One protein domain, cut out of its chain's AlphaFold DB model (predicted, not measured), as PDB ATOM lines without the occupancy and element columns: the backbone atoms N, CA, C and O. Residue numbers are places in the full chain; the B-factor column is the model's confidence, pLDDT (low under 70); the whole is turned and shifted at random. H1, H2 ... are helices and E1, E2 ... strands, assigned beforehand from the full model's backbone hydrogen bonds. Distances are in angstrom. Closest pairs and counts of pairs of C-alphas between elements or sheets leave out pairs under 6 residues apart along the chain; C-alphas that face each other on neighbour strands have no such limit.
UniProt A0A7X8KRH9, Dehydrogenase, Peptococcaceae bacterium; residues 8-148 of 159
ATOM      1  N   TRP A   8     118.135  23.745  85.395       84.19
ATOM      2  CA  TRP A   8     118.106  25.184  85.093       84.19
ATOM      3  C   TRP A   8     116.687  25.747  84.919       84.19
ATOM      4  O   TRP A   8     116.474  26.938  85.116       84.19
ATOM      5  N   HIS A   9     115.685  24.906  84.641       85.12
ATOM      6  CA  HIS A   9     114.291  25.354  84.628       85.12
ATOM      7  C   HIS A   9     113.762  25.676  86.033       85.12
ATOM      8  O   HIS A   9     112.787  26.410  86.157       85.12
ATOM      9  N   ARG A  10     114.400  25.190  87.106       84.12
ATOM     10  CA  ARG A  10     113.953  25.416  88.494       84.12
ATOM     11  C   ARG A  10     114.151  26.850  88.987       84.12
ATOM     12  O   ARG A  10     113.677  27.177  90.069       84.12
ATOM     13  N   GLU A  11     114.816  27.695  88.201       82.69
ATOM     14  CA  GLU A  11     114.829  29.149  88.397       82.69
ATOM     15  C   GLU A  11     113.473  29.792  88.055       82.69
ATOM     16  O   GLU A  11     113.166  30.886  88.521       82.69
ATOM     17  N   VAL A  12     112.647  29.116  87.251       87.38
ATOM     18  CA  VAL A  12     111.304  29.575  86.899       87.38
ATOM     19  C   VAL A  12     110.318  29.082  87.958       87.38
ATOM     20  O   VAL A  12     110.142  27.881  88.154       87.38
ATOM     21  N   GLU A  13     109.615  30.016  88.600       86.50
ATOM     22  CA  GLU A  13     108.664  29.741  89.694       86.50
ATOM     23  C   GLU A  13     107.537  28.767  89.312       86.50
ATOM     24  O   GLU A  13     106.932  28.137  90.173       86.50
ATOM     25  N   THR A  14     107.246  28.613  88.018       90.25
ATOM     26  CA  THR A  14     106.242  27.662  87.523       90.25
ATOM     27  C   THR A  14     106.735  26.217  87.464       90.25
ATOM     28  O   THR A  14     105.934  25.336  87.169       90.25
ATOM     29  N   MET A  15     108.017  25.963  87.742       91.12
ATOM     30  CA  MET A  15     108.618  24.626  87.697       91.12
ATOM     31  C   MET A  15     108.741  24.043  89.103       91.12
ATOM     32  O   MET A  15     108.200  22.979  89.380       91.12
ATOM     33  N   LYS A  16     109.408  24.757  90.018       92.19
ATOM     34  CA  LYS A  16     109.474  24.431  91.450       92.19
ATOM     35  C   LYS A  16     109.506  25.715  92.268       92.19
ATOM     36  O   LYS A  16     110.169  26.673  91.883       92.19
ATOM     37  N   ILE A  17     108.867  25.704  93.434       95.06
ATOM     38  CA  ILE A  17     108.942  26.809  94.398       95.06
ATOM     39  C   ILE A  17     109.585  26.283  95.672       95.06
ATOM     40  O   ILE A  17     109.176  25.253  96.213       95.06
ATOM     41  N   ARG A  18     110.609  26.991  96.152       94.12
ATOM     42  CA  ARG A  18     111.233  26.678  97.436       94.12
ATOM     43  C   ARG A  18     110.382  27.260  98.558       94.12
ATOM     44  O   ARG A  18     110.258  28.476  98.665       94.12
ATOM     45  N   ALA A  19     109.793  26.390  99.368       95.38
ATOM     46  CA  ALA A  19     108.984  26.813 100.501       95.38
ATOM     47  C   ALA A  19     109.854  27.126 101.731       95.38
ATOM     48  O   ALA A  19     111.077  26.959 101.727       95.38
ATOM     49  N   LYS A  20     109.208  27.573 102.813       94.06
ATOM     50  CA  LYS A  20     109.861  27.995 104.068       94.06
ATOM     51  C   LYS A  20     110.712  26.919 104.753       94.06
ATOM     52  O   LYS A  20     111.583  27.250 105.546       94.06
ATOM     53  N   ASP A  21     110.448  25.645 104.480       93.88
ATOM     54  CA  ASP A  21     111.216  24.516 105.011       93.88
ATOM     55  C   ASP A  21     112.452  24.180 104.159       93.88
ATOM     56  O   ASP A  21     113.187  23.245 104.473       93.88
ATOM     57  N   GLY A  22     112.688  24.945 103.090       93.38
ATOM     58  CA  GLY A  22     113.805  24.778 102.174       93.38
ATOM     59  C   GLY A  22     113.576  23.728 101.090       93.38
ATOM     60  O   GLY A  22     114.433  23.609 100.213       93.38
ATOM     61  N   TYR A  23     112.456  22.998 101.085       94.75
ATOM     62  CA  TYR A  23     112.168  21.984 100.070       94.75
ATOM     63  C   TYR A  23     111.592  22.614  98.789       94.75
ATOM     64  O   TYR A  23     110.892  23.628  98.829       94.75
ATOM     65  N   GLN A  24     111.912  22.025  97.633       93.81
ATOM     66  CA  GLN A  24     111.411  22.455  96.324       93.81
ATOM     67  C   GLN A  24     110.132  21.696  95.967       93.81
ATOM     68  O   GLN A  24     110.182  20.557  95.499       93.81
ATOM     69  N   TYR A  25     108.992  22.348  96.160       95.81
ATOM     70  CA  TYR A  25     107.679  21.777  95.887       95.81
ATOM     71  C   TYR A  25     107.224  22.040  94.458       95.81
ATOM     72  O   TYR A  25     107.558  23.062  93.853       95.81
ATOM     73  N   GLU A  26     106.409  21.123  93.944       96.12
ATOM     74  CA  GLU A  26     105.635  21.368  92.731       96.12
ATOM     75  C   GLU A  26     104.645  22.526  92.946       96.12
ATOM     76  O   GLU A  26     104.012  22.592  94.006       96.12
ATOM     77  N   PRO A  27     104.476  23.439  91.979       97.06
ATOM     78  CA  PRO A  27     103.517  24.527  92.104       97.06
ATOM     79  C   PRO A  27     102.061  24.051  91.994       97.06
ATOM     80  O   PRO A  27     101.661  23.420  91.017       97.06
ATOM     81  N   CYS A  28     101.232  24.430  92.964       98.25
ATOM     82  CA  CYS A  28      99.776  24.397  92.857       98.25
ATOM     83  C   CYS A  28      99.274  25.791  92.496       98.25
ATOM     84  O   CYS A  28      99.280  26.711  93.314       98.25
ATOM     85  N   TRP A  29      98.841  25.944  91.253       98.31
ATOM     86  CA  TRP A  29      98.298  27.186  90.741       98.31
ATOM     87  C   TRP A  29      96.921  27.425  91.344       98.31
ATOM     88  O   TRP A  29      96.045  26.556  91.276       98.31
ATOM     89  N   LEU A  30      96.726  28.616  91.900       98.44
ATOM     90  CA  LEU A  30      95.479  29.033  92.528       98.44
ATOM     91  C   LEU A  30      95.099  30.433  92.066       98.44
ATOM     92  O   LEU A  30      95.943  31.328  92.000       98.44
ATOM     93  N   ASN A  31      93.807  30.629  91.800       98.56
ATOM     94  CA  ASN A  31      93.266  31.969  91.619       98.56
ATOM     95  C   ASN A  31      93.414  32.781  92.923       98.56
ATOM     96  O   ASN A  31      93.239  32.241  94.020       98.56
ATOM     97  N   THR A  32      93.704  34.078  92.817       98.50
ATOM     98  CA  THR A  32      93.902  34.974  93.971       98.50
ATOM     99  C   THR A  32      92.687  35.034  94.902       98.50
ATOM    100  O   THR A  32      92.847  35.066  96.126       98.50
ATOM    101  N   VAL A  33      91.471  34.981  94.353       98.19
ATOM    102  CA  VAL A  33      90.212  34.973  95.107       98.19
ATOM    103  C   VAL A  33      90.105  33.700  95.946       98.19
ATOM    104  O   VAL A  33      89.773  33.764  97.131       98.19
ATOM    105  N   GLU A  34      90.430  32.547  95.363       97.81
ATOM    106  CA  GLU A  34      90.386  31.251  96.049       97.81
ATOM    107  C   GLU A  34      91.470  31.111  97.116       97.81
ATOM    108  O   GLU A  34      91.197  30.578  98.197       97.81
ATOM    109  N   ALA A  35      92.670  31.626  96.837       98.44
ATOM    110  CA  ALA A  35      93.770  31.671  97.790       98.44
ATOM    111  C   ALA A  35      93.400  32.540  99.004       98.44
ATOM    112  O   ALA A  35      93.486  32.085 100.147       98.44
ATOM    113  N   LYS A  36      92.849  33.740  98.768       98.25
ATOM    114  CA  LYS A  36      92.390  34.649  99.829       98.25
ATOM    115  C   LYS A  36      91.293  34.037 100.700       98.25
ATOM    116  O   LYS A  36      91.367  34.149 101.921       98.25
ATOM    117  N   LYS A  37      90.296  33.370 100.101       97.94
ATOM    118  CA  LYS A  37      89.225  32.668 100.842       97.94
ATOM    119  C   LYS A  37      89.780  31.620 101.816       97.94
ATOM    120  O   LYS A  37      89.172  31.379 102.853       97.94
ATOM    121  N   ARG A  38      90.921  31.012 101.481       97.88
ATOM    122  CA  ARG A  38      91.570  29.934 102.246       97.88
ATOM    123  C   ARG A  38      92.723  30.405 103.136       97.88
ATOM    124  O   ARG A  38      93.318  29.575 103.815       97.88
ATOM    125  N   GLY A  39      93.056  31.698 103.133       98.31
ATOM    126  CA  GLY A  39      94.226  32.217 103.850       98.31
ATOM    127  C   GLY A  39      95.556  31.658 103.325       98.31
ATOM    128  O   GLY A  39      96.473  31.428 104.111       98.31
ATOM    129  N   ILE A  40      95.629  31.389 102.017       98.62
ATOM    130  CA  ILE A  40      96.821  30.897 101.319       98.62
ATOM    131  C   ILE A  40      97.517  32.079 100.642       98.62
ATOM    132  O   ILE A  40      96.889  32.839  99.902       98.62
ATOM    133  N   GLU A  41      98.819  32.199 100.862       98.50
ATOM    134  CA  GLU A  41      99.705  33.162 100.212       98.50
ATOM    135  C   GLU A  41     100.639  32.458  99.220       98.50
ATOM    136  O   GLU A  41     100.813  31.239  99.246       98.50
ATOM    137  N   HIS A  42     101.237  33.223  98.304       98.38
ATOM    138  CA  HIS A  42     102.197  32.677  97.348       98.38
ATOM    139  C   HIS A  42     103.408  32.079  98.087       98.38
ATOM    140  O   HIS A  42     103.981  32.725  98.961       98.38
ATOM    141  N   GLY A  43     103.803  30.857  97.730       97.94
ATOM    142  CA  GLY A  43     104.904  30.122  98.361       97.94
ATOM    143  C   GLY A  43     104.528  29.334  99.620       97.94
ATOM    144  O   GLY A  43     105.363  28.580 100.126       97.94
ATOM    145  N   ASP A  44     103.289  29.443 100.114       98.62
ATOM    146  CA  ASP A  44     102.810  28.582 101.197       98.62
ATOM    147  C   ASP A  44     102.810  27.109 100.778       98.62
ATOM    148  O   ASP A  44     102.429  26.767  99.657       98.62
ATOM    149  N   ILE A  45     103.152  26.224 101.716       98.69
ATOM    150  CA  ILE A  45     102.964  24.784 101.532       98.69
ATOM    151  C   ILE A  45     101.465  24.497 101.628       98.69
ATOM    152  O   ILE A  45     100.815  24.815 102.629       98.69
ATOM    153  N   VAL A  46     100.915  23.881 100.590       98.81
ATOM    154  CA  VAL A  46      99.512  23.475 100.512       98.81
ATOM    155  C   VAL A  46      99.406  21.973 100.324       98.81
ATOM    156  O   VAL A  46     100.237  21.349  99.668       98.81
ATOM    157  N   LYS A  47      98.353  21.388 100.884       98.69
ATOM    158  CA  LYS A  47      97.941  20.014 100.616       98.69
ATOM    159  C   LYS A  47      96.812  20.031  99.593       98.69
ATOM    160  O   LYS A  47      95.785  20.671  99.822       98.69
ATOM    161  N   VAL A  48      97.008  19.325  98.486       98.69
ATOM    162  CA  VAL A  48      95.984  19.014  97.484       98.69
ATOM    163  C   VAL A  48      95.543  17.580  97.737       98.69
ATOM    164  O   VAL A  48      96.366  16.665  97.689       98.69
ATOM    165  N   PHE A  49      94.275  17.364  98.077       98.69
ATOM    166  CA  PHE A  49      93.845  16.062  98.585       98.69
ATOM    167  C   PHE A  49      92.421  15.691  98.193       98.69
ATOM    168  O   PHE A  49      91.587  16.533  97.857       98.69
ATOM    169  N   ASN A  50      92.158  14.390  98.247       98.31
ATOM    170  CA  ASN A  50      90.835  13.792  98.125       98.31
ATOM    171  C   ASN A  50      90.818  12.448  98.879       98.31
ATOM    172  O   ASN A  50      91.708  12.161  99.679       98.31
ATOM    173  N   GLU A  51      89.815  11.609  98.642       97.44
ATOM    174  CA  GLU A  51      89.658  10.309  99.300       97.44
ATOM    175  C   GLU A  51      90.794   9.306  99.023       97.44
ATOM    176  O   GLU A  51      90.926   8.324  99.756       97.44
ATOM    177  N   ARG A  52      91.607   9.527  97.979       97.38
ATOM    178  CA  ARG A  52      92.716   8.638  97.592       97.38
ATOM    179  C   ARG A  52      94.012   8.948  98.337       97.38
ATOM    180  O   ARG A  52      94.802   8.039  98.561       97.38
ATOM    181  N   GLY A  53      94.233  10.200  98.733       98.19
ATOM    182  CA  GLY A  53      95.485  10.615  99.356       98.19
ATOM    183  C   GLY A  53      95.694  12.123  99.336       98.19
ATOM    184  O   GLY A  53      94.758  12.908  99.171       98.19
ATOM    185  N   THR A  54      96.941  12.531  99.530       98.62
ATOM    186  CA  THR A  54      97.369  13.922  99.654       98.62
ATOM    187  C   THR A  54      98.696  14.136  98.935       98.62
ATOM    188  O   THR A  54      99.633  13.356  99.086       98.62
ATOM    189  N   VAL A  55      98.783  15.226  98.183       98.62
ATOM    190  CA  VAL A  55     100.002  15.680  97.515       98.62
ATOM    191  C   VAL A  55     100.319  17.079  98.022       98.62
ATOM    192  O   VAL A  55      99.458  17.962  97.991       98.62
ATOM    193  N   LEU A  56     101.529  17.274  98.539       98.69
ATOM    194  CA  LEU A  56     101.999  18.579  98.981       98.69
ATOM    195  C   LEU A  56     102.597  19.341  97.802       98.69
ATOM    196  O   LEU A  56     103.408  18.813  97.041       98.69
ATOM    197  N   CYS A  57     102.210  20.602  97.700       98.50
ATOM    198  CA  CYS A  57     102.638  21.542  96.678       98.50
ATOM    199  C   CYS A  57     102.981  22.885  97.338       98.50
ATOM    200  O   CYS A  57     102.646  23.120  98.498       98.50
ATOM    201  N   ALA A  58     103.587  23.798  96.588       98.25
ATOM    202  CA  ALA A  58     103.694  25.202  96.973       98.25
ATOM    203  C   ALA A  58     102.664  26.032  96.203       98.25
ATOM    204  O   ALA A  58     102.476  25.838  95.004       98.25
ATOM    205  N   ALA A  59     101.979  26.954  96.870       98.56
ATOM    206  CA  ALA A  59     100.962  27.780  96.235       98.56
ATOM    207  C   ALA A  59     101.582  28.771  95.236       98.56
ATOM    208  O   ALA A  59     102.337  29.664  95.617       98.56
ATOM    209  N   TYR A  60     101.195  28.664  93.968       98.25
ATOM    210  CA  TYR A  60     101.462  29.659  92.934       98.25
ATOM    211  C   TYR A  60     100.201  30.493  92.708       98.25
ATOM    212  O   TYR A  60      99.299  30.136  91.946       98.25
ATOM    213  N   VAL A  61     100.099  31.599  93.439       98.38
ATOM    214  CA  VAL A  61      98.915  32.467  93.420       98.38
ATOM    215  C   VAL A  61      98.963  33.401  92.208       98.38
ATOM    216  O   VAL A  61      99.926  34.147  92.037       98.38
ATOM    217  N   THR A  62      97.936  33.359  91.355       98.12
ATOM    218  CA  THR A  62      97.896  34.101  90.083       98.12
ATOM    219  C   THR A  62      96.467  34.381  89.607       98.12
ATOM    220  O   THR A  62      95.545  33.637  89.908       98.12
ATOM    221  N   GLU A  63      96.269  35.416  88.789       97.88
ATOM    222  CA  GLU A  63      94.984  35.703  88.118       97.88
ATOM    223  C   GLU A  63      94.771  34.872  86.837       97.88
ATOM    224  O   GLU A  63      93.744  34.984  86.170       97.88
ATOM    225  N   ARG A  64      95.750  34.043  86.446       97.06
ATOM    226  CA  ARG A  64      95.717  33.262  85.193       97.06
ATOM    227  C   ARG A  64      94.827  32.021  85.248       97.06
ATOM    228  O   ARG A  64      94.626  31.379  84.220       97.06
ATOM    229  N   LEU A  65      94.318  31.672  86.427       96.50
ATOM    230  CA  LEU A  65      93.474  30.501  86.634       96.50
ATOM    231  C   LEU A  65      92.039  30.922  86.947       96.50
ATOM    232  O   LEU A  65      91.808  31.930  87.614       96.50
ATOM    233  N   ARG A  66      91.066  30.136  86.482       97.31
ATOM    234  CA  ARG A  66      89.648  30.345  86.797       97.31
ATOM    235  C   ARG A  66      89.384  30.090  88.289       97.31
ATOM    236  O   ARG A  66      89.974  29.186  88.874       97.31
ATOM    237  N   GLU A  67      88.459  30.840  88.888       97.31
ATOM    238  CA  GLU A  67      87.941  30.544  90.233       97.31
ATOM    239  C   GLU A  67      87.406  29.102  90.340       97.31
ATOM    240  O   GLU A  67      86.890  28.540  89.368       97.31
ATOM    241  N   ASN A  68      87.497  28.516  91.538       96.19
ATOM    242  CA  ASN A  68      87.144  27.119  91.836       96.19
ATOM    243  C   ASN A  68      87.908  26.074  91.000       96.19
ATOM    244  O   ASN A  68      87.423  24.966  90.785       96.19
ATOM    245  N   THR A  69      89.091  26.423  90.494       97.31
ATOM    246  CA  THR A  69      90.008  25.504  89.814       97.31
ATOM    247  C   THR A  69      91.378  25.615  90.470       97.31
ATOM    248  O   THR A  69      91.820  26.715  90.795       97.31
ATOM    249  N   CYS A  70      92.053  24.484  90.648       97.88
ATOM    250  CA  CYS A  70      93.486  24.428  90.914       97.88
ATOM    251  C   CYS A  70      94.169  23.675  89.771       97.88
ATOM    252  O   CYS A  70      93.544  22.839  89.113       97.88
ATOM    253  N   TYR A  71      95.444  23.956  89.540       97.62
ATOM    254  CA  TYR A  71      96.236  23.262  88.527       97.62
ATOM    255  C   TYR A  71      97.592  22.863  89.104       97.62
ATOM    256  O   TYR A  71      98.229  23.647  89.803       97.62
ATOM    257  N   VAL A  72      98.005  21.631  88.827       97.06
ATOM    258  CA  VAL A  72      99.321  21.086  89.168       97.06
ATOM    259  C   VAL A  72      99.802  20.344  87.933       97.06
ATOM    260  O   VAL A  72      99.051  19.554  87.353       97.06
ATOM    261  N   ASP A  73     101.028  20.622  87.514       94.06
ATOM    262  CA  ASP A  73     101.623  19.958  86.368       94.06
ATOM    263  C   ASP A  73     101.885  18.471  86.659       94.06
ATOM    264  O   ASP A  73     102.142  18.049  87.787       94.06
ATOM    265  N   HIS A  74     101.812  17.638  85.622       91.00
ATOM    266  CA  HIS A  74     102.186  16.230  85.740       91.00
ATOM    267  C   HIS A  74     103.676  16.046  85.439       91.00
ATOM    268  O   HIS A  74     104.262  16.728  84.589       91.00
ATOM    269  N   GLY A  75     104.259  15.018  86.056       90.12
ATOM    270  CA  GLY A  75     105.640  14.606  85.805       90.12
ATOM    271  C   GLY A  75     106.631  14.981  86.901       90.12
ATOM    272  O   GLY A  75     107.815  14.762  86.695       90.12
ATOM    273  N   SER A  76     106.167  15.495  88.044       92.00
ATOM    274  CA  SER A  76     107.034  15.680  89.207       92.00
ATOM    275  C   SER A  76     107.601  14.350  89.721       92.00
ATOM    276  O   SER A  76     106.885  13.343  89.784       92.00
ATOM    277  N   ARG A  77     108.869  14.353  90.145       91.81
ATOM    278  CA  ARG A  77     109.497  13.254  90.889       91.81
ATOM    279  C   ARG A  77     108.735  12.968  92.182       91.81
ATOM    280  O   ARG A  77     108.466  13.862  92.978       91.81
ATOM    281  N   PHE A  78     108.447  11.691  92.400       93.56
ATOM    282  CA  PHE A  78     107.779  11.190  93.597       93.56
ATOM    283  C   PHE A  78     108.732  11.200  94.805       93.56
ATOM    284  O   PHE A  78     109.834  10.655  94.729       93.56
ATOM    285  N   ASP A  79     108.301  11.804  95.913       95.69
ATOM    286  CA  ASP A  79     108.975  11.790  97.216       95.69
ATOM    287  C   ASP A  79     107.950  11.478  98.327       95.69
ATOM    288  O   ASP A  79     107.469  12.381  99.021       95.69
ATOM    289  N   PRO A  80     107.556  10.203  98.484       96.88
ATOM    290  CA  PRO A  80     106.498   9.798  99.401       96.88
ATOM    291  C   PRO A  80     106.906   9.968 100.861       96.88
ATOM    292  O   PRO A  80     107.834   9.311 101.336       96.88
ATOM    293  N   ILE A  81     106.166  10.777 101.612       97.56
ATOM    294  CA  ILE A  81     106.187  10.707 103.078       97.56
ATOM    295  C   ILE A  81     105.533   9.389 103.521       97.56
ATOM    296  O   ILE A  81     106.066   8.693 104.376       97.56
ATOM    297  N   ASP A  82     104.418   9.030 102.884       96.38
ATOM    298  CA  ASP A  82     103.756   7.732 102.985       96.38
ATOM    299  C   ASP A  82     103.620   7.159 101.569       96.38
ATOM    300  O   ASP A  82     103.067   7.820 100.686       96.38
ATOM    301  N   ALA A  83     104.132   5.943 101.356       87.75
ATOM    302  CA  ALA A  83     104.237   5.320 100.034       87.75
ATOM    303  C   ALA A  83     102.894   5.169  99.302       87.75
ATOM    304  O   ALA A  83     102.886   5.083  98.075       87.75
ATOM    305  N   GLU A  84     101.776   5.145 100.028       91.81
ATOM    306  CA  GLU A  84     100.455   4.946  99.439       91.81
ATOM    307  C   GLU A  84      99.637   6.234  99.343       91.81
ATOM    308  O   GLU A  84      98.798   6.350  98.450       91.81
ATOM    309  N   LYS A  85      99.811   7.175 100.283       96.50
ATOM    310  CA  LYS A  85      98.806   8.236 100.497       96.50
ATOM    311  C   LYS A  85      99.340   9.645 100.682       96.50
ATOM    312  O   LYS A  85      98.520  10.562 100.686       96.50
ATOM    313  N   LEU A  86     100.645   9.852 100.857       98.38
ATOM    314  CA  LEU A  86     101.184  11.187 101.116       98.38
ATOM    315  C   LEU A  86     102.503  11.404 100.386       98.38
ATOM    316  O   LEU A  86     103.523  10.821 100.739       98.38
ATOM    317  N   ASP A  87     102.492  12.317  99.426       98.31
ATOM    318  CA  ASP A  87     103.670  12.706  98.657       98.31
ATOM    319  C   ASP A  87     104.013  14.173  98.876       98.31
ATOM    320  O   ASP A  87     103.121  15.019  98.890       98.31
ATOM    321  N   ARG A  88     105.307  14.481  99.018       97.12
ATOM    322  CA  ARG A  88     105.792  15.869  99.041       97.12
ATOM    323  C   ARG A  88     106.525  16.288  97.771       97.12
ATOM    324  O   ARG A  88     106.877  17.455  97.643       97.12
ATOM    325  N   GLY A  89     106.760  15.364  96.840       94.62
ATOM    326  CA  GLY A  89     107.373  15.663  95.549       94.62
ATOM    327  C   GLY A  89     106.470  16.492  94.636       94.62
ATOM    328  O   GLY A  89     106.960  17.321  93.865       94.62
ATOM    329  N   GLY A  90     105.154  16.313  94.744       95.69
ATOM    330  CA  GLY A  90     104.151  16.922  93.876       95.69
ATOM    331  C   GLY A  90     103.661  15.999  92.758       95.69
ATOM    332  O   GLY A  90     103.150  16.464  91.741       95.69
ATOM    333  N   ALA A  91     103.843  14.687  92.901       95.31
ATOM    334  CA  ALA A  91     103.390  13.676  91.957       95.31
ATOM    335  C   ALA A  91     101.857  13.545  92.003       95.31
ATOM    336  O   ALA A  91     101.296  12.636  92.615       95.31
ATOM    337  N   ILE A  92     101.164  14.458  91.316       96.50
ATOM    338  CA  ILE A  92      99.703  14.618  91.397       96.50
ATOM    339  C   ILE A  92      98.905  13.364  90.997       96.50
ATOM    340  O   ILE A  92      97.789  13.150  91.471       96.50
ATOM    341  N   ASN A  93      99.503  12.479  90.191       95.62
ATOM    342  CA  ASN A  93      98.902  11.199  89.809       95.62
ATOM    343  C   ASN A  93      98.680  10.242  90.994       95.62
ATOM    344  O   ASN A  93      97.896   9.305  90.857       95.62
ATOM    345  N   LEU A  94      99.278  10.497  92.167       96.50
ATOM    346  CA  LEU A  94      98.967   9.763  93.400       96.50
ATOM    347  C   LEU A  94      97.463   9.787  93.718       96.50
ATOM    348  O   LEU A  94      96.914   8.817  94.232       96.50
ATOM    349  N   ILE A  95      96.782  10.891  93.391       97.12
ATOM    350  CA  ILE A  95      95.380  11.127  93.759       97.12
ATOM    351  C   ILE A  95      94.425  11.155  92.558       97.12
ATOM    352  O   ILE A  95      93.272  11.583  92.701       97.12
ATOM    353  N   THR A  96      94.866  10.678  91.388       96.50
ATOM    354  CA  THR A  96      94.009  10.543  90.196       96.50
ATOM    355  C   THR A  96      93.058   9.341  90.285       96.50
ATOM    356  O   THR A  96      93.369   8.352  90.952       96.50
ATOM    357  N   PRO A  97      91.893   9.385  89.613       95.62
ATOM    358  CA  PRO A  97      91.001   8.237  89.482       95.62
ATOM    359  C   PRO A  97      91.682   6.988  88.899       95.62
ATOM    360  O   PRO A  97      92.441   7.063  87.939       95.62
ATOM    361  N   THR A  98      91.320   5.817  89.425       93.06
ATOM    362  CA  THR A  98      91.754   4.507  88.904       93.06
ATOM    363  C   THR A  98      90.824   3.948  87.824       93.06
ATOM    364  O   THR A  98      91.134   2.941  87.188       93.06
ATOM    365  N   ALA A  99      89.665   4.582  87.617       93.69
ATOM    366  CA  ALA A  99      88.719   4.201  86.579       93.69
ATOM    367  C   ALA A  99      89.271   4.516  85.180       93.69
ATOM    368  O   ALA A  99      89.984   5.496  84.977       93.69
ATOM    369  N   ILE A 100      88.881   3.700  84.203       95.31
ATOM    370  CA  ILE A 100      89.164   3.943  82.787       95.31
ATOM    371  C   ILE A 100      88.135   4.897  82.172       95.31
ATOM    372  O   ILE A 100      87.038   5.069  82.704       95.31
ATOM    373  N   THR A 101      88.467   5.489  81.023       94.81
ATOM    374  CA  THR A 101      87.623   6.483  80.334       94.81
ATOM    375  C   THR A 101      86.182   6.015  80.100       94.81
ATOM    376  O   THR A 101      85.247   6.802  80.239       94.81
ATOM    377  N   SER A 102      85.975   4.750  79.721       95.12
ATOM    378  CA  SER A 102      84.638   4.175  79.537       95.12
ATOM    379  C   SER A 102      84.666   2.645  79.590       95.12
ATOM    380  O   SER A 102      85.730   2.033  79.585       95.12
ATOM    381  N   LYS A 103      83.492   1.996  79.550       94.88
ATOM    382  CA  LYS A 103      83.377   0.524  79.479       94.88
ATOM    383  C   LYS A 103      84.082  -0.102  78.266       94.88
ATOM    384  O   LYS A 103      84.317  -1.304  78.270       94.88
ATOM    385  N   THR A 104      84.366   0.682  77.225       96.69
ATOM    386  CA  THR A 104      84.931   0.205  75.954       96.69
ATOM    387  C   THR A 104      86.292   0.816  75.624       96.69
ATOM    388  O   THR A 104      86.896   0.420  74.631       96.69
ATOM    389  N   VAL A 105      86.790   1.764  76.428       96.31
ATOM    390  CA  VAL A 105      88.057   2.471  76.184       96.31
ATOM    391  C   VAL A 105      88.905   2.466  77.453       96.31
ATOM    392  O   VAL A 105      88.564   3.112  78.445       96.31
ATOM    393  N   THR A 106      90.047   1.780  77.399       94.44
ATOM    394  CA  THR A 106      91.017   1.643  78.501       94.44
ATOM    395  C   THR A 106      92.009   2.811  78.551       94.44
ATOM    396  O   THR A 106      93.221   2.610  78.556       94.44
ATOM    397  N   GLY A 107      91.494   4.044  78.525       94.75
ATOM    398  CA  GLY A 107      92.288   5.274  78.625       94.75
ATOM    399  C   GLY A 107      92.448   5.772  80.065       94.75
ATOM    400  O   GLY A 107      91.639   5.448  80.936       94.75
ATOM    401  N   MET A 108      93.489   6.578  80.304       94.25
ATOM    402  CA  MET A 108      93.779   7.202  81.602       94.25
ATOM    403  C   MET A 108      92.851   8.397  81.872       94.25
ATOM    404  O   MET A 108      92.556   9.174  80.962       94.25
ATOM    405  N   VAL A 109      92.436   8.581  83.128       94.19
ATOM    406  CA  VAL A 109      91.600   9.710  83.577       94.19
ATOM    407  C   VAL A 109      92.396  10.551  84.574       94.19
ATOM    408  O   VAL A 109      92.243  10.415  85.781       94.19
ATOM    409  N   VAL A 110      93.297  11.393  84.060       93.81
ATOM    410  CA  VAL A 110      94.299  12.105  84.885       93.81
ATOM    411  C   VAL A 110      94.210  13.630  84.809       93.81
ATOM    412  O   VAL A 110      94.772  14.314  85.653       93.81
ATOM    413  N   SER A 111      93.490  14.182  83.828       92.12
ATOM    414  CA  SER A 111      93.503  15.630  83.558       92.12
ATOM    415  C   SER A 111      92.447  16.435  84.320       92.12
ATOM    416  O   SER A 111      92.451  17.660  84.246       92.12
ATOM    417  N   GLY A 112      91.510  15.779  85.009       93.75
ATOM    418  CA  GLY A 112      90.446  16.467  85.738       93.75
ATOM    419  C   GLY A 112      89.733  15.551  86.723       93.75
ATOM    420  O   GLY A 112      89.212  14.504  86.347       93.75
ATOM    421  N   PHE A 113      89.730  15.951  87.990       96.31
ATOM    422  CA  PHE A 113      89.079  15.262  89.100       96.31
ATOM    423  C   PHE A 113      88.906  16.243  90.266       96.31
ATOM    424  O   PHE A 113      89.529  17.303  90.295       96.31
ATOM    425  N   LEU A 114      88.021  15.912  91.205       97.88
ATOM    426  CA  LEU A 114      87.726  16.777  92.344       97.88
ATOM    427  C   LEU A 114      88.771  16.602  93.450       97.88
ATOM    428  O   LEU A 114      89.200  15.485  93.758       97.88
ATOM    429  N   VAL A 115      89.153  17.730  94.036       98.44
ATOM    430  CA  VAL A 115      90.103  17.846  95.144       98.44
ATOM    431  C   VAL A 115      89.695  19.008  96.041       98.44
ATOM    432  O   VAL A 115      88.960  19.901  95.617       98.44
ATOM    433  N   GLU A 116      90.214  19.012  97.260       98.50
ATOM    434  CA  GLU A 116      90.288  20.197  98.109       98.50
ATOM    435  C   GLU A 116      91.746  20.661  98.224       98.50
ATOM    436  O   GLU A 116      92.679  19.858  98.107       98.50
ATOM    437  N   VAL A 117      91.936  21.963  98.455       98.62
ATOM    438  CA  VAL A 117      93.245  22.577  98.693       98.62
ATOM    439  C   VAL A 117      93.222  23.328 100.019       98.62
ATOM    440  O   VAL A 117      92.363  24.178 100.249       98.62
ATOM    441  N   GLN A 118      94.182  23.040 100.896       98.69
ATOM    442  CA  GLN A 118      94.320  23.706 102.195       98.69
ATOM    443  C   GLN A 118      95.778  24.061 102.475       98.69
ATOM    444  O   GLN A 118      96.685  23.339 102.063       98.69
ATOM    445  N   LYS A 119      96.003  25.147 103.220       98.50
ATOM    446  CA  LYS A 119      97.323  25.470 103.771       98.50
ATOM    447  C   LYS A 119      97.750  24.380 104.755       98.50
ATOM    448  O   LYS A 119      96.952  23.978 105.600       98.50
ATOM    449  N   VAL A 120      98.991  23.919 104.644       98.50
ATOM    450  CA  VAL A 120      99.599  23.018 105.628       98.50
ATOM    451  C   VAL A 120     100.006  23.841 106.842       98.50
ATOM    452  O   VAL A 120     100.719  24.841 106.726       98.50
ATOM    453  N   THR A 121      99.538  23.427 108.013       98.00
ATOM    454  CA  THR A 121      99.928  24.044 109.281       98.00
ATOM    455  C   THR A 121     101.295  23.543 109.745       98.00
ATOM    456  O   THR A 121     101.735  22.452 109.382       98.00
ATOM    457  N   ASP A 122     101.967  24.326 110.590       96.56
ATOM    458  CA  ASP A 122     103.249  23.914 111.174       96.56
ATOM    459  C   ASP A 122     103.113  22.635 112.004       96.56
ATOM    460  O   ASP A 122     103.956  21.746 111.905       96.56
ATOM    461  N   GLN A 123     102.000  22.496 112.731       97.88
ATOM    462  CA  GLN A 123     101.711  21.300 113.516       97.88
ATOM    463  C   GLN A 123     101.598  20.047 112.638       97.88
ATOM    464  O   GLN A 123     102.208  19.031 112.955       97.88
ATOM    465  N   GLU A 124     100.875  20.113 111.515       97.56
ATOM    466  CA  GLU A 124     100.751  18.974 110.593       97.56
ATOM    467  C   GLU A 124     102.111  18.548 110.033       97.56
ATOM    468  O   GLU A 124     102.419  17.356 109.975       97.56
ATOM    469  N   LEU A 125     102.946  19.520 109.656       96.94
ATOM    470  CA  LEU A 125     104.279  19.237 109.137       96.94
ATOM    471  C   LEU A 125     105.180  18.602 110.207       96.94
ATOM    472  O   LEU A 125     105.922  17.663 109.910       96.94
ATOM    473  N   GLU A 126     105.122  19.084 111.448       97.38
ATOM    474  CA  GLU A 126     105.837  18.485 112.580       97.38
ATOM    475  C   GLU A 126     105.354  17.068 112.894       97.38
ATOM    476  O   GLU A 126     106.169  16.187 113.177       97.38
ATOM    477  N   ASP A 127     104.049  16.826 112.824       98.12
ATOM    478  CA  ASP A 127     103.463  15.514 113.082       98.12
ATOM    479  C   ASP A 127     103.893  14.500 112.015       98.12
ATOM    480  O   ASP A 127     104.268  13.373 112.351       98.12
ATOM    481  N   TRP A 128     103.946  14.901 110.740       97.75
ATOM    482  CA  TRP A 128     104.500  14.057 109.677       97.75
ATOM    483  C   TRP A 128     105.993  13.794 109.856       97.75
ATOM    484  O   TRP A 128     106.418  12.653 109.682       97.75
ATOM    485  N   LYS A 129     106.780  14.796 110.265       96.81
ATOM    486  CA  LYS A 129     108.210  14.614 110.576       96.81
ATOM    487  C   LYS A 129     108.435  13.621 111.714       96.81
ATOM    488  O   LYS A 129     109.360  12.818 111.643       96.81
ATOM    489  N   LYS A 130     107.595  13.656 112.752       97.69
ATOM    490  CA  LYS A 130     107.655  12.707 113.878       97.69
ATOM    491  C   LYS A 130     107.228  11.301 113.466       97.69
ATOM    492  O   LYS A 130     107.802  10.333 113.953       97.69
ATOM    493  N   LYS A 131     106.208  11.190 112.613       97.75
ATOM    494  CA  LYS A 131     105.634   9.904 112.200       97.75
ATOM    495  C   LYS A 131     106.472   9.180 111.141       97.75
ATOM    496  O   LYS A 131     106.529   7.959 111.187       97.75
ATOM    497  N   TYR A 132     107.101   9.920 110.228       97.38
ATOM    498  CA  TYR A 132     107.865   9.387 109.092       97.38
ATOM    499  C   TYR A 132     109.288   9.975 109.036       97.38
ATOM    500  O   TYR A 132     109.664  10.605 108.040       97.38
ATOM    501  N   PRO A 133     110.091   9.852 110.108       96.06
ATOM    502  CA  PRO A 133     111.396  10.504 110.197       96.06
ATOM    503  C   PRO A 133     112.344  10.103 109.057       96.06
ATOM    504  O   PRO A 133     113.075  10.948 108.542       96.06
ATOM    505  N   GLU A 134     112.294   8.852 108.607       94.25
ATOM    506  CA  GLU A 134     113.090   8.331 107.496       94.25
ATOM    507  C   GLU A 134     112.787   9.038 106.171       94.25
ATOM    508  O   GLU A 134     113.706   9.322 105.403       94.25
ATOM    509  N   ALA A 135     111.525   9.401 105.922       95.06
ATOM    510  CA  ALA A 135     111.146  10.113 104.707       95.06
ATOM    511  C   ALA A 135     111.720  11.533 104.679       95.06
ATOM    512  O   ALA A 135     112.191  12.009 103.645       95.06
ATOM    513  N   PHE A 136     111.737  12.200 105.835       95.31
ATOM    514  CA  PHE A 136     112.321  13.532 105.963       95.31
ATOM    515  C   PHE A 136     113.849  13.523 106.048       95.31
ATOM    516  O   PHE A 136     114.459  14.537 105.717       95.31
ATOM    517  N   ALA A 137     114.456  12.398 106.429       94.50
ATOM    518  CA  ALA A 137     115.903  12.219 106.480       94.50
ATOM    519  C   ALA A 137     116.535  11.856 105.125       94.50
ATOM    520  O   ALA A 137     117.761  11.917 105.001       94.50
ATOM    521  N   ARG A 138     115.738  11.481 104.109       93.94
ATOM    522  CA  ARG A 138     116.261  11.181 102.766       93.94
ATOM    523  C   ARG A 138     117.079  12.350 102.229       93.94
ATOM    524  O   ARG A 138     116.656  13.504 102.295       93.94
ATOM    525  N   LYS A 139     118.236  12.032 101.644       94.19
ATOM    526  CA  LYS A 139     119.071  13.019 100.960       94.19
ATOM    527  C   LYS A 139     118.309  13.583  99.759       94.19
ATOM    528  O   LYS A 139     117.828  12.840  98.907       94.19
ATOM    529  N   VAL A 140     118.237  14.905  99.707       92.31
ATOM    530  CA  VAL A 140     117.677  15.690  98.609       92.31
ATOM    531  C   VAL A 140     118.806  16.580  98.104       92.31
ATOM    532  O   VAL A 140     119.512  17.196  98.901       92.31
ATOM    533  N   ASP A 141     119.014  16.614  96.795       91.12
ATOM    534  CA  ASP A 141     119.968  17.526  96.176       91.12
ATOM    535  C   ASP A 141     119.407  18.951  96.194       91.12
ATOM    536  O   ASP A 141     118.234  19.176  95.886       91.12
ATOM    537  N   GLU A 142     120.234  19.929  96.553       87.88
ATOM    538  CA  GLU A 142     119.782  21.313  96.702       87.88
ATOM    539  C   GLU A 142     119.249  21.898  95.388       87.88
ATOM    540  O   GLU A 142     118.259  22.635  95.406       87.88
ATOM    541  N   ALA A 143     119.870  21.554  94.258       86.19
ATOM    542  CA  ALA A 143     119.496  22.053  92.941       86.19
ATOM    543  C   ALA A 143     118.448  21.160  92.262       86.19
ATOM    544  O   ALA A 143     117.531  21.662  91.615       86.19
ATOM    545  N   CYS A 144     118.577  19.838  92.399       83.94
ATOM    546  CA  CYS A 144     117.788  18.845  91.666       83.94
ATOM    547  C   CYS A 144     116.594  18.290  92.457       83.94
ATOM    548  O   CYS A 144     115.771  17.562  91.894       83.94
ATOM    549  N   GLY A 145     116.469  18.584  93.749       89.25
ATOM    550  CA  GLY A 145     115.476  17.944  94.606       89.25
ATOM    551  C   GLY A 145     115.759  16.447  94.772       89.25
ATOM    552  O   GLY A 145     116.883  16.040  95.052       89.25
ATOM    553  N   VAL A 146     114.730  15.612  94.614       91.00
ATOM    554  CA  VAL A 146     114.828  14.149  94.763       91.00
ATOM    555  C   VAL A 146     115.976  13.585  93.921       91.00
ATOM    556  O   VAL A 146     115.994  13.756  92.699       91.00
ATOM    557  N   CYS A 147     116.912  12.879  94.556       90.56
ATOM    558  CA  CYS A 147     118.101  12.314  93.917       90.56
ATOM    559  C   CYS A 147     118.298  10.833  94.270       90.56
ATOM    560  O   CYS A 147     117.822  10.373  95.306       90.56
ATOM    561  N   LEU A 148     119.030  10.098  93.423       90.56
ATOM    562  CA  LEU A 148     119.267   8.657  93.586       90.56
ATOM    563  C   LEU A 148     119.864   8.311  94.956       90.56
ATOM    564  O   LEU A 148     119.391   7.382  95.598       90.56
TER     565      LEU A 148
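What this domain is: This is residues 8 to 148 of the 159 residues of the protein "Dehydrogenase" of Peptococcaceae bacterium (UniProt A0A7X8KRH9). A strongly twisted five-stranded sheet, E4 E1 E3 E2 E6, is curled like part of a barrel, with H2 and H3 packed on its opposite faces. H4 and H5 lie away from the sheet, with E5 beside H5, while the long loop of residues 96 to 115 reaches outward to Thr 104. The printed part has 141 residues, with five named helices and six named strands in the order H1 E1 H2 E2 E3 E4 E5 H3 E6 H4 H5. The sheet is mixed and the class is mixed, helices and strands, though only 61 residues are in named elements. The whole is compact, with a radius of gyration of the C-alphas of 15.2 A, and spans 45 by 34 by 33 A.

How they stand to each other: H1, residues 8 to 11, is not on the sheet. E1, residues 27 to 31, and E3, residues 53 to 62, are parallel neighbours, with N 28 and O 58 2.8 A apart. H2, residues 32 to 38, is on the sheet at a height of 8.1 A; its closest C-alphas to E3 are those of Thr 32 and Val 61, 5.6 A apart. E2, residues 45 to 50, forms a hairpin with E3, with N 48 and O 55 2.8 A apart. E3 bends by 61 degrees at residue 58, and its pairing is staggered: residues 53 to 58 pair with E2 and residues 58 to 62 with E1. E4, residues 70 to 72, is an edge strand antiparallel to E1, with N 29 and O 71 2.8 A apart. E5, residues 80 to 82, pairs with no named strand but is near E3. H3, residues 92 to 95, is on the opposite face from H2, over E2, at a height of 7.0 A. E6, residues 116 to 119, is the other edge strand, antiparallel to E2, with N 47 and O 118 2.8 A apart. H4, residues 122 to 131, and H5, residues 133 to 137, are close but not clearly touching; the closest C-alphas, of Lys 129 and Phe 136, are 6.3 A apart. The C-alphas of Ile 81 in E5 and Ala 135 in H5 are 5.3 A apart, the closest of that pair. Every O i to N i+4 pair is within hydrogen-bond range in H2, H4 and H5; H1 and H3 are too short for one, and their single O i to N i+3 pair is within range in H3 but not in H1.

Where its parts are: H1 begins at C-alpha 8, (118.106, 25.184, 85.093). E3 measures 25.4 A from first to last C-alpha, from (95.485, 10.615, 99.356) at Gly 53; E2 measures 16.7 A, H4 14.2 A and E1 12.7 A. H5 ends at C-alpha 137, (115.903, 12.219, 106.480).

The domain as a whole: The C-alphas farthest apart, of Lys 20 and Thr 104, are 46.7 A apart. The printed part has no cut. The links from H1 to E1 and from H3 to E6 are long, with 15 and 20 residues. The mean pLDDT of the printed part is 95.4, and no printed residue is under 70.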